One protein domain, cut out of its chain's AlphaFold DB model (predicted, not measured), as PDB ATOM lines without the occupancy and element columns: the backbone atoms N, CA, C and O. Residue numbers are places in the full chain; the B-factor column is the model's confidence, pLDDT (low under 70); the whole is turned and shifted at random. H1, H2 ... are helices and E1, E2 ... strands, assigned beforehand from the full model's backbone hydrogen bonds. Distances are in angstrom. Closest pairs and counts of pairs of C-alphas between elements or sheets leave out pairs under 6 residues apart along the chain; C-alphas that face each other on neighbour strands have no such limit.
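What this domain is: This is residues 312 to 381 of the 385 residues of the protein "Hypothetical protein" of Chaetoceros debilis (UniProt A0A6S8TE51). One long helix, H4, runs along one side; the short helical hairpin of H2 and H3 lies by its first end, and the one-turn helix H1 lies near its last turns. A small two-stranded hairpin, E1 and E2, meets H4 at the end of E2, and its turn, residues 315 to 318, points away from H4. The printed part has 70 residues, with three named strands and four named helices in the order E1 E2 H1 E3 H2 H3 H4; the sheet E1 - E2 is antiparallel, and the class is mixed, helices and strands. It is compact, with a radius of gyration of the C-alphas of 11.9 A and spans of 31 by 30 by 19 A.

Where its parts are: E1, residues 312 to 314, begins at C-alpha 312 (-32.769, 5.712, 53.679). E2 is residues 319 to 322, 10.2 A long, H1 residues 324 to 327 and E3 residues 332 to 334. H2, residues 337 to 345, is 12.5 A long, and H3, residues 358 to 363, is 8.7 A. H4, residues 365 to 379, is 20.6 A long and ends at C-alpha 379 (-28.615, 17.975, 56.422).

How they stand to each other: In the E1 and E2 hairpin, N 312 and O 321 are within hydrogen-bond range at 2.9 A. The closest C-alphas of E2 and H4, Thr 322 and Asp 375, are 6.5 A apart. H1 is close to H4 but not clearly touching, at Cys 324 and Tyr 376, whose C-alphas are 7.1 A apart. E3 pairs with no named strand. H2 and H3 touch, closest at the C-alphas of Cys 340 and Val 362, 5.7 A, at a steep tilt of 41 degrees, opposite ways. Every O i to N i+4 pair is within hydrogen-bond range in H2, H3 and H4; H1 is too short for one.

The domain as a whole: The C-alphas farthest apart, of Gly 329 and Glu 356, are 33.0 A apart. The printed part has no cut; the link from H2 to H3, 12 residues, is long. No printed residue is under 70 in pLDDT.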
ATOM      1  N   ASP A 312     -31.659   6.555  53.238       96.75
ATOM      2  CA  ASP A 312     -32.769   5.712  53.679       96.75
ATOM      3  C   ASP A 312     -34.060   6.141  52.965       96.75
ATOM      4  O   ASP A 312     -34.053   7.147  52.255       96.75
ATOM      5  N   LYS A 313     -35.150   5.386  53.130       95.62
ATOM      6  CA  LYS A 313     -36.466   5.737  52.570       95.62
ATOM      7  C   LYS A 313     -37.442   6.128  53.660       95.62
ATOM      8  O   LYS A 313     -37.500   5.475  54.704       95.62
ATOM      9  N   ASP A 314     -38.217   7.176  53.422       91.62
ATOM     10  CA  ASP A 314     -39.324   7.534  54.296       91.62
ATOM     11  C   ASP A 314     -40.654   6.902  53.838       91.62
ATOM     12  O   ASP A 314     -40.905   6.659  52.658       91.62
ATOM     13  N   GLY A 315     -41.513   6.593  54.814       81.50
ATOM     14  CA  GLY A 315     -42.931   6.292  54.596       81.50
ATOM     15  C   GLY A 315     -43.281   5.236  53.533       81.50
ATOM     16  O   GLY A 315     -42.520   4.319  53.232       81.50
ATOM     17  N   GLU A 316     -44.512   5.343  53.020       77.50
ATOM     18  CA  GLU A 316     -45.024   4.513  51.917       77.50
ATOM     19  C   GLU A 316     -44.623   5.065  50.538       77.50
ATOM     20  O   GLU A 316     -44.533   4.294  49.582       77.50
ATOM     21  N   ASP A 317     -44.370   6.375  50.438       82.50
ATOM     22  CA  ASP A 317     -44.027   7.054  49.181       82.50
ATOM     23  C   ASP A 317     -42.569   6.788  48.758       82.50
ATOM     24  O   ASP A 317     -42.244   6.889  47.572       82.50
ATOM     25  N   GLY A 318     -41.717   6.366  49.701       87.69
ATOM     26  CA  GLY A 318     -40.367   5.884  49.436       87.69
ATOM     27  C   GLY A 318     -39.388   6.983  49.035       87.69
ATOM     28  O   GLY A 318     -38.489   6.704  48.235       87.69
ATOM     29  N   GLU A 319     -39.554   8.209  49.547       91.94
ATOM     30  CA  GLU A 319     -38.641   9.309  49.248       91.94
ATOM     31  C   GLU A 319     -37.276   9.016  49.877       91.94
ATOM     32  O   GLU A 319     -37.163   8.619  51.040       91.94
ATOM     33  N   VAL A 320     -36.222   9.157  49.074       94.81
ATOM     34  CA  VAL A 320     -34.851   8.891  49.507       94.81
ATOM     35  C   VAL A 320     -34.326  10.122  50.241       94.81
ATOM     36  O   VAL A 320     -34.304  11.210  49.672       94.81
ATOM     37  N   TYR A 321     -33.873   9.956  51.483       95.12
ATOM     38  CA  TYR A 321     -33.317  11.039  52.300       95.12
ATOM     39  C   TYR A 321     -31.990  10.640  52.950       95.12
ATOM     40  O   TYR A 321     -31.735   9.461  53.214       95.12
ATOM     41  N   THR A 322     -31.130  11.622  53.227       96.62
ATOM     42  CA  THR A 322     -29.840  11.380  53.888       96.62
ATOM     43  C   THR A 322     -30.042  11.050  55.361       96.62
ATOM     44  O   THR A 322     -30.506  11.866  56.158       96.62
ATOM     45  N   ASN A 323     -29.655   9.842  55.746       96.75
ATOM     46  CA  ASN A 323     -29.720   9.348  57.105       96.75
ATOM     47  C   ASN A 323     -28.424   9.685  57.859       96.75
ATOM     48  O   ASN A 323     -27.461   8.914  57.879       96.75
ATOM     49  N   CYS A 324     -28.436  10.828  58.548       96.94
ATOM     50  CA  CYS A 324     -27.294  11.325  59.316       96.94
ATOM     51  C   CYS A 324     -26.798  10.352  60.392       96.94
ATOM     52  O   CYS A 324     -25.615  10.356  60.714       96.94
ATOM     53  N   SER A 325     -27.658   9.473  60.920       96.69
ATOM     54  CA  SER A 325     -27.227   8.486  61.919       96.69
ATOM     55  C   SER A 325     -26.273   7.430  61.349       96.69
ATOM     56  O   SER A 325     -25.459   6.896  62.096       96.69
ATOM     57  N   LYS A 326     -26.320   7.167  60.033       96.75
ATOM     58  CA  LYS A 326     -25.376   6.262  59.357       96.75
ATOM     59  C   LYS A 326     -23.985   6.888  59.181       96.75
ATOM     60  O   LYS A 326     -23.008   6.147  59.117       96.75
ATOM     61  N   GLY A 327     -23.906   8.220  59.087       96.50
ATOM     62  CA  GLY A 327     -22.650   8.968  58.937       96.50
ATOM     63  C   GLY A 327     -22.071   9.519  60.242       96.50
ATOM     64  O   GLY A 327     -20.878   9.787  60.301       96.50
ATOM     65  N   ALA A 328     -22.883   9.653  61.293       96.06
ATOM     66  CA  ALA A 328     -22.446  10.208  62.569       96.06
ATOM     67  C   ALA A 328     -21.276   9.412  63.175       96.06
ATOM     68  O   ALA A 328     -21.369   8.198  63.375       96.06
ATOM     69  N   GLY A 329     -20.186  10.112  63.490       95.56
ATOM     70  CA  GLY A 329     -18.951   9.535  64.019       95.56
ATOM     71  C   GLY A 329     -18.092   8.809  62.980       95.56
ATOM     72  O   GLY A 329     -17.096   8.191  63.354       95.56
ATOM     73  N   LYS A 330     -18.462   8.838  61.694       98.00
ATOM     74  CA  LYS A 330     -17.651   8.273  60.612       98.00
ATOM     75  C   LYS A 330     -16.687   9.327  60.080       98.00
ATOM     76  O   LYS A 330     -17.063  10.459  59.793       98.00
ATOM     77  N   LEU A 331     -15.439   8.922  59.890       98.25
ATOM     78  CA  LEU A 331     -14.391   9.747  59.300       98.25
ATOM     79  C   LEU A 331     -14.609   9.945  57.797       98.25
ATOM     80  O   LEU A 331     -14.408  11.043  57.282       98.25
ATOM     81  N   ALA A 332     -15.045   8.896  57.101       98.69
ATOM     82  CA  ALA A 332     -15.244   8.901  55.655       98.69
ATOM     83  C   ALA A 332     -16.341   7.913  55.228       98.69
ATOM     84  O   ALA A 332     -16.837   7.120  56.033       98.69
ATOM     85  N   VAL A 333     -16.698   7.936  53.947       98.56
ATOM     86  CA  VAL A 333     -17.570   6.952  53.294       98.56
ATOM     87  C   VAL A 333     -16.875   6.377  52.064       98.56
ATOM     88  O   VAL A 333     -16.342   7.121  51.248       98.56
ATOM     89  N   HIS A 334     -16.877   5.056  51.929       98.56
ATOM     90  CA  HIS A 334     -16.316   4.336  50.792       98.56
ATOM     91  C   HIS A 334     -17.439   3.904  49.842       98.56
ATOM     92  O   HIS A 334     -18.350   3.168  50.226       98.56
ATOM     93  N   LEU A 335     -17.380   4.379  48.600       97.88
ATOM     94  CA  LEU A 335     -18.404   4.211  47.571       97.88
ATOM     95  C   LEU A 335     -17.893   3.290  46.456       97.88
ATOM     96  O   LEU A 335     -17.744   3.696  45.305       97.88
ATOM     97  N   SER A 336     -17.620   2.031  46.798       96.12
ATOM     98  CA  SER A 336     -17.175   1.017  45.835       96.12
ATOM     99  C   SER A 336     -18.198   0.757  44.717       96.12
ATOM    100  O   SER A 336     -19.367   1.141  44.803       96.12
ATOM    101  N   HIS A 337     -17.791   0.029  43.670       94.69
ATOM    102  CA  HIS A 337     -18.730  -0.440  42.636       94.69
ATOM    103  C   HIS A 337     -19.879  -1.251  43.255       94.69
ATOM    104  O   HIS A 337     -21.041  -0.984  42.965       94.69
ATOM    105  N   MET A 338     -19.566  -2.138  44.202       94.50
ATOM    106  CA  MET A 338     -20.553  -2.910  44.954       94.50
ATOM    107  C   MET A 338     -21.509  -2.012  45.751       94.50
ATOM    108  O   MET A 338     -22.708  -2.290  45.808       94.50
ATOM    109  N   ALA A 339     -21.014  -0.917  46.339       96.44
ATOM    110  CA  ALA A 339     -21.860   0.037  47.050       96.44
ATOM    111  C   ALA A 339     -22.848   0.743  46.106       96.44
ATOM    112  O   ALA A 339     -24.010   0.924  46.474       96.44
ATOM    113  N   CYS A 340     -22.423   1.090  44.885       96.69
ATOM    114  CA  CYS A 340     -23.308   1.645  43.857       96.69
ATOM    115  C   CYS A 340     -24.393   0.653  43.435       96.69
ATOM    116  O   CYS A 340     -25.568   1.010  43.421       96.69
ATOM    117  N   GLU A 341     -24.018  -0.587  43.127       95.56
ATOM    118  CA  GLU A 341     -24.970  -1.613  42.694       95.56
ATOM    119  C   GLU A 341     -25.979  -1.958  43.791       95.56
ATOM    120  O   GLU A 341     -27.178  -2.032  43.531       95.56
ATOM    121  N   THR A 342     -25.509  -2.090  45.034       96.62
ATOM    122  CA  THR A 342     -26.365  -2.362  46.197       96.62
ATOM    123  C   THR A 342     -27.348  -1.220  46.436       96.62
ATOM    124  O   THR A 342     -28.533  -1.451  46.697       96.62
ATOM    125  N   ALA A 343     -26.876   0.027  46.335       97.00
ATOM    126  CA  ALA A 343     -27.731   1.198  46.463       97.00
ATOM    127  C   ALA A 343     -28.763   1.256  45.329       97.00
ATOM    128  O   ALA A 343     -29.927   1.546  45.595       97.00
ATOM    129  N   TRP A 344     -28.379   0.916  44.096       96.62
ATOM    130  CA  TRP A 344     -29.307   0.834  42.968       96.62
ATOM    131  C   TRP A 344     -30.403  -0.209  43.206       96.62
ATOM    132  O   TRP A 344     -31.586   0.123  43.165       96.62
ATOM    133  N   ASP A 345     -30.022  -1.441  43.545       96.38
ATOM    134  CA  ASP A 345     -30.964  -2.546  43.766       96.38
ATOM    135  C   ASP A 345     -31.909  -2.277  44.947       96.38
ATOM    136  O   ASP A 345     -33.078  -2.665  44.928       96.38
ATOM    137  N   SER A 346     -31.433  -1.545  45.957       96.12
ATOM    138  CA  SER A 346     -32.236  -1.134  47.116       96.12
ATOM    139  C   SER A 346     -33.078   0.125  46.850       96.12
ATOM    140  O   SER A 346     -33.890   0.530  47.688       96.12
ATOM    141  N   GLY A 347     -32.903   0.782  45.699       96.00
ATOM    142  CA  GLY A 347     -33.473   2.094  45.386       96.00
ATOM    143  C   GLY A 347     -33.026   3.197  46.353       96.00
ATOM    144  O   GLY A 347     -33.811   4.084  46.661       96.00
ATOM    145  N   LEU A 348     -31.810   3.085  46.887       97.00
ATOM    146  CA  LEU A 348     -31.126   4.064  47.737       97.00
ATOM    147  C   LEU A 348     -30.023   4.821  46.978       97.00
ATOM    148  O   LEU A 348     -29.264   5.576  47.583       97.00
ATOM    149  N   PHE A 349     -29.887   4.588  45.671       96.75
ATOM    150  CA  PHE A 349     -28.978   5.359  44.834       96.75
ATOM    151  C   PHE A 349     -29.522   6.789  44.685       96.75
ATOM    152  O   PHE A 349     -30.725   6.941  44.443       96.75
ATOM    153  N   PRO A 350     -28.686   7.832  44.844       94.75
ATOM    154  CA  PRO A 350     -29.149   9.208  44.722       94.75
ATOM    155  C   PRO A 350     -29.748   9.474  43.332       94.75
ATOM    156  O   PRO A 350     -29.351   8.832  42.354       94.75
ATOM    157  N   PRO A 351     -30.691  10.424  43.214       89.25
ATOM    158  CA  PRO A 351     -31.334  10.751  41.947       89.25
ATOM    159  C   PRO A 351     -30.377  11.546  41.050       89.25
ATOM    160  O   PRO A 351     -30.410  12.773  41.002       89.25
ATOM    161  N   VAL A 352     -29.508  10.837  40.335       92.62
ATOM    162  CA  VAL A 352     -28.541  11.415  39.395       92.62
ATOM    163  C   VAL A 352     -29.024  11.285  37.957       92.62
ATOM    164  O   VAL A 352     -29.552  10.249  37.555       92.62
ATOM    165  N   GLU A 353     -28.829  12.345  37.171       90.75
ATOM    166  CA  GLU A 353     -29.232  12.371  35.764       90.75
ATOM    167  C   GLU A 353     -28.512  11.279  34.945       90.75
ATOM    168  O   GLU A 353     -27.306  11.037  35.085       90.75
ATOM    169  N   ASP A 354     -29.278  10.630  34.064       89.62
ATOM    170  CA  ASP A 354     -28.858   9.570  33.135       89.62
ATOM    171  C   ASP A 354     -28.358   8.251  33.764       89.62
ATOM    172  O   ASP A 354     -27.748   7.433  33.071       89.62
ATOM    173  N   ALA A 355     -28.603   7.997  35.052       91.44
ATOM    174  CA  ALA A 355     -28.444   6.658  35.627       91.44
ATOM    175  C   ALA A 355     -29.704   5.821  35.327       91.44
ATOM    176  O   ALA A 355     -30.618   5.750  36.142       91.44
ATOM    177  N   GLU A 356     -29.797   5.252  34.120       92.50
ATOM    178  CA  GLU A 356     -30.989   4.501  33.676       92.50
ATOM    179  C   GLU A 356     -31.021   3.045  34.172       92.50
ATOM    180  O   GLU A 356     -32.092   2.446  34.296       92.50
ATOM    181  N   ASP A 357     -29.852   2.469  34.454       94.12
ATOM    182  CA  ASP A 357     -29.688   1.098  34.922       94.12
ATOM    183  C   ASP A 357     -28.516   0.965  35.914       94.12
ATOM    184  O   ASP A 357     -27.833   1.935  36.249       94.12
ATOM    185  N   LYS A 358     -28.278  -0.265  36.386       94.19
ATOM    186  CA  LYS A 358     -27.204  -0.591  37.333       94.19
ATOM    187  C   LYS A 358     -25.815  -0.202  36.806       94.19
ATOM    188  O   LYS A 358     -25.005   0.332  37.560       94.19
ATOM    189  N   ALA A 359     -25.538  -0.437  35.523       93.50
ATOM    190  CA  ALA A 359     -24.256  -0.078  34.920       93.50
ATOM    191  C   ALA A 359     -24.108   1.450  34.816       93.50
ATOM    192  O   ALA A 359     -23.054   2.001  35.129       93.50
ATOM    193  N   GLY A 360     -25.190   2.147  34.467       93.75
ATOM    194  CA  GLY A 360     -25.289   3.601  34.504       93.75
ATOM    195  C   GLY A 360     -25.037   4.164  35.903       93.75
ATOM    196  O   GLY A 360     -24.298   5.135  36.035       93.75
ATOM    197  N   ALA A 361     -25.562   3.532  36.955       94.69
ATOM    198  CA  ALA A 361     -25.301   3.923  38.341       94.69
ATOM    199  C   ALA A 361     -23.806   3.829  38.691       94.69
ATOM    200  O   ALA A 361     -23.234   4.765  39.252       94.69
ATOM    201  N   VAL A 362     -23.142   2.739  38.293       94.88
ATOM    202  CA  VAL A 362     -21.689   2.589  38.456       94.88
ATOM    203  C   VAL A 362     -20.939   3.674  37.678       94.88
ATOM    204  O   VAL A 362     -20.063   4.320  38.247       94.88
ATOM    205  N   GLN A 363     -21.318   3.948  36.428       95.06
ATOM    206  CA  GLN A 363     -20.698   4.986  35.596       95.06
ATOM    207  C   GLN A 363     -20.900   6.408  36.153       95.06
ATOM    208  O   GLN A 363     -20.037   7.271  35.983       95.06
ATOM    209  N   LYS A 364     -22.023   6.663  36.830       96.62
ATOM    210  CA  LYS A 364     -22.392   7.959  37.428       96.62
ATOM    211  C   LYS A 364     -21.977   8.085  38.896       96.62
ATOM    212  O   LYS A 364     -22.414   9.010  39.581       96.62
ATOM    213  N   ARG A 365     -21.102   7.200  39.387       97.12
ATOM    214  CA  ARG A 365     -20.618   7.212  40.776       97.12
ATOM    215  C   ARG A 365     -20.052   8.564  41.205       97.12
ATOM    216  O   ARG A 365     -20.321   8.982  42.321       97.12
ATOM    217  N   ALA A 366     -19.315   9.258  40.337       97.88
ATOM    218  CA  ALA A 366     -18.767  10.582  40.641       97.88
ATOM    219  C   ALA A 366     -19.868  11.592  41.004       97.88
ATOM    220  O   ALA A 366     -19.797  12.268  42.029       97.88
ATOM    221  N   ASN A 367     -20.931  11.642  40.197       98.06
ATOM    222  CA  ASN A 367     -22.083  12.503  40.445       98.06
ATOM    223  C   ASN A 367     -22.845  12.073  41.708       98.06
ATOM    224  O   ASN A 367     -23.245  12.921  42.498       98.06
ATOM    225  N   ALA A 368     -23.010  10.763  41.915       97.94
ATOM    226  CA  ALA A 368     -23.654  10.216  43.105       97.94
ATOM    227  C   ALA A 368     -22.883  10.557  44.393       97.94
ATOM    228  O   ALA A 368     -23.492  10.899  45.404       97.94
ATOM    229  N   ALA A 369     -21.550  10.499  44.350       98.25
ATOM    230  CA  ALA A 369     -20.686  10.901  45.450       98.25
ATOM    231  C   ALA A 369     -20.816  12.401  45.739       98.25
ATOM    232  O   ALA A 369     -21.004  12.779  46.891       98.25
ATOM    233  N   GLY A 370     -20.794  13.245  44.699       98.00
ATOM    234  CA  GLY A 370     -21.024  14.686  44.835       98.00
ATOM    235  C   GLY A 370     -22.368  15.005  45.496       98.00
ATOM    236  O   GLY A 370     -22.401  15.740  46.478       98.00
ATOM    237  N   GLN A 371     -23.451  14.373  45.030       97.88
ATOM    238  CA  GLN A 371     -24.786  14.526  45.618       97.88
ATOM    239  C   GLN A 371     -24.810  14.104  47.095       97.88
ATOM    240  O   GLN A 371     -25.327  14.838  47.933       97.88
ATOM    241  N   LEU A 372     -24.196  12.964  47.438       97.88
ATOM    242  CA  LEU A 372     -24.098  12.509  48.827       97.88
ATOM    243  C   LEU A 372     -23.351  13.517  49.709       97.88
ATOM    244  O   LEU A 372     -23.780  13.768  50.835       97.88
ATOM    245  N   MET A 373     -22.243  14.084  49.222       98.12
ATOM    246  CA  MET A 373     -21.461  15.076  49.967       98.12
ATOM    247  C   MET A 373     -22.253  16.361  50.208       98.12
ATOM    248  O   MET A 373     -22.238  16.886  51.325       98.12
ATOM    249  N   ASP A 374     -22.972  16.843  49.195       96.94
ATOM    250  CA  ASP A 374     -23.823  18.027  49.312       96.94
ATOM    251  C   ASP A 374     -24.976  17.782  50.291       96.94
ATOM    252  O   ASP A 374     -25.194  18.578  51.209       96.94
ATOM    253  N   ASP A 375     -25.679  16.655  50.165       96.81
ATOM    254  CA  ASP A 375     -26.794  16.330  51.049       96.81
ATOM    255  C   ASP A 375     -26.327  16.132  52.498       96.81
ATOM    256  O   ASP A 375     -26.960  16.631  53.431       96.81
ATOM    257  N   TYR A 376     -25.204  15.438  52.716       96.94
ATOM    258  CA  TYR A 376     -24.645  15.250  54.057       96.94
ATOM    259  C   TYR A 376     -24.259  16.588  54.694       96.94
ATOM    260  O   TYR A 376     -24.610  16.851  55.847       96.94
ATOM    261  N   ARG A 377     -23.608  17.478  53.938       95.69
ATOM    262  CA  ARG A 377     -23.252  18.823  54.409       95.69
ATOM    263  C   ARG A 377     -24.490  19.645  54.768       95.69
ATOM    264  O   ARG A 377     -24.503  20.293  55.810       95.69
ATOM    265  N   ASN A 378     -25.528  19.600  53.936       95.62
ATOM    266  CA  ASN A 378     -26.736  20.407  54.115       95.62
ATOM    267  C   ASN A 378     -27.653  19.900  55.236       95.62
ATOM    268  O   ASN A 378     -28.378  20.694  55.836       95.62
ATOM    269  N   HIS A 379     -27.653  18.591  55.506       95.56
ATOM    270  CA  HIS A 379     -28.615  17.975  56.422       95.56
ATOM    271  C   HIS A 379     -28.007  17.451  57.725       95.56
ATOM    272  O   HIS A 379     -28.720  17.383  58.727       95.56
ATOM    273  N   CYS A 380     -26.724  17.085  57.736       95.62
ATOM    274  CA  CYS A 380     -26.104  16.383  58.862       95.62
ATOM    275  C   CYS A 380     -25.056  17.209  59.605       95.62
ATOM    276  O   CYS A 380     -24.865  17.009  60.807       95.62
ATOM    277  N   VAL A 381     -24.402  18.157  58.933       89.56
ATOM    278  CA  VAL A 381     -23.428  19.040  59.577       89.56
ATOM    279  C   VAL A 381     -24.172  20.199  60.236       89.56
ATOM    280  O   VAL A 381     -24.734  21.065  59.569       89.56
TER     281      VAL A 381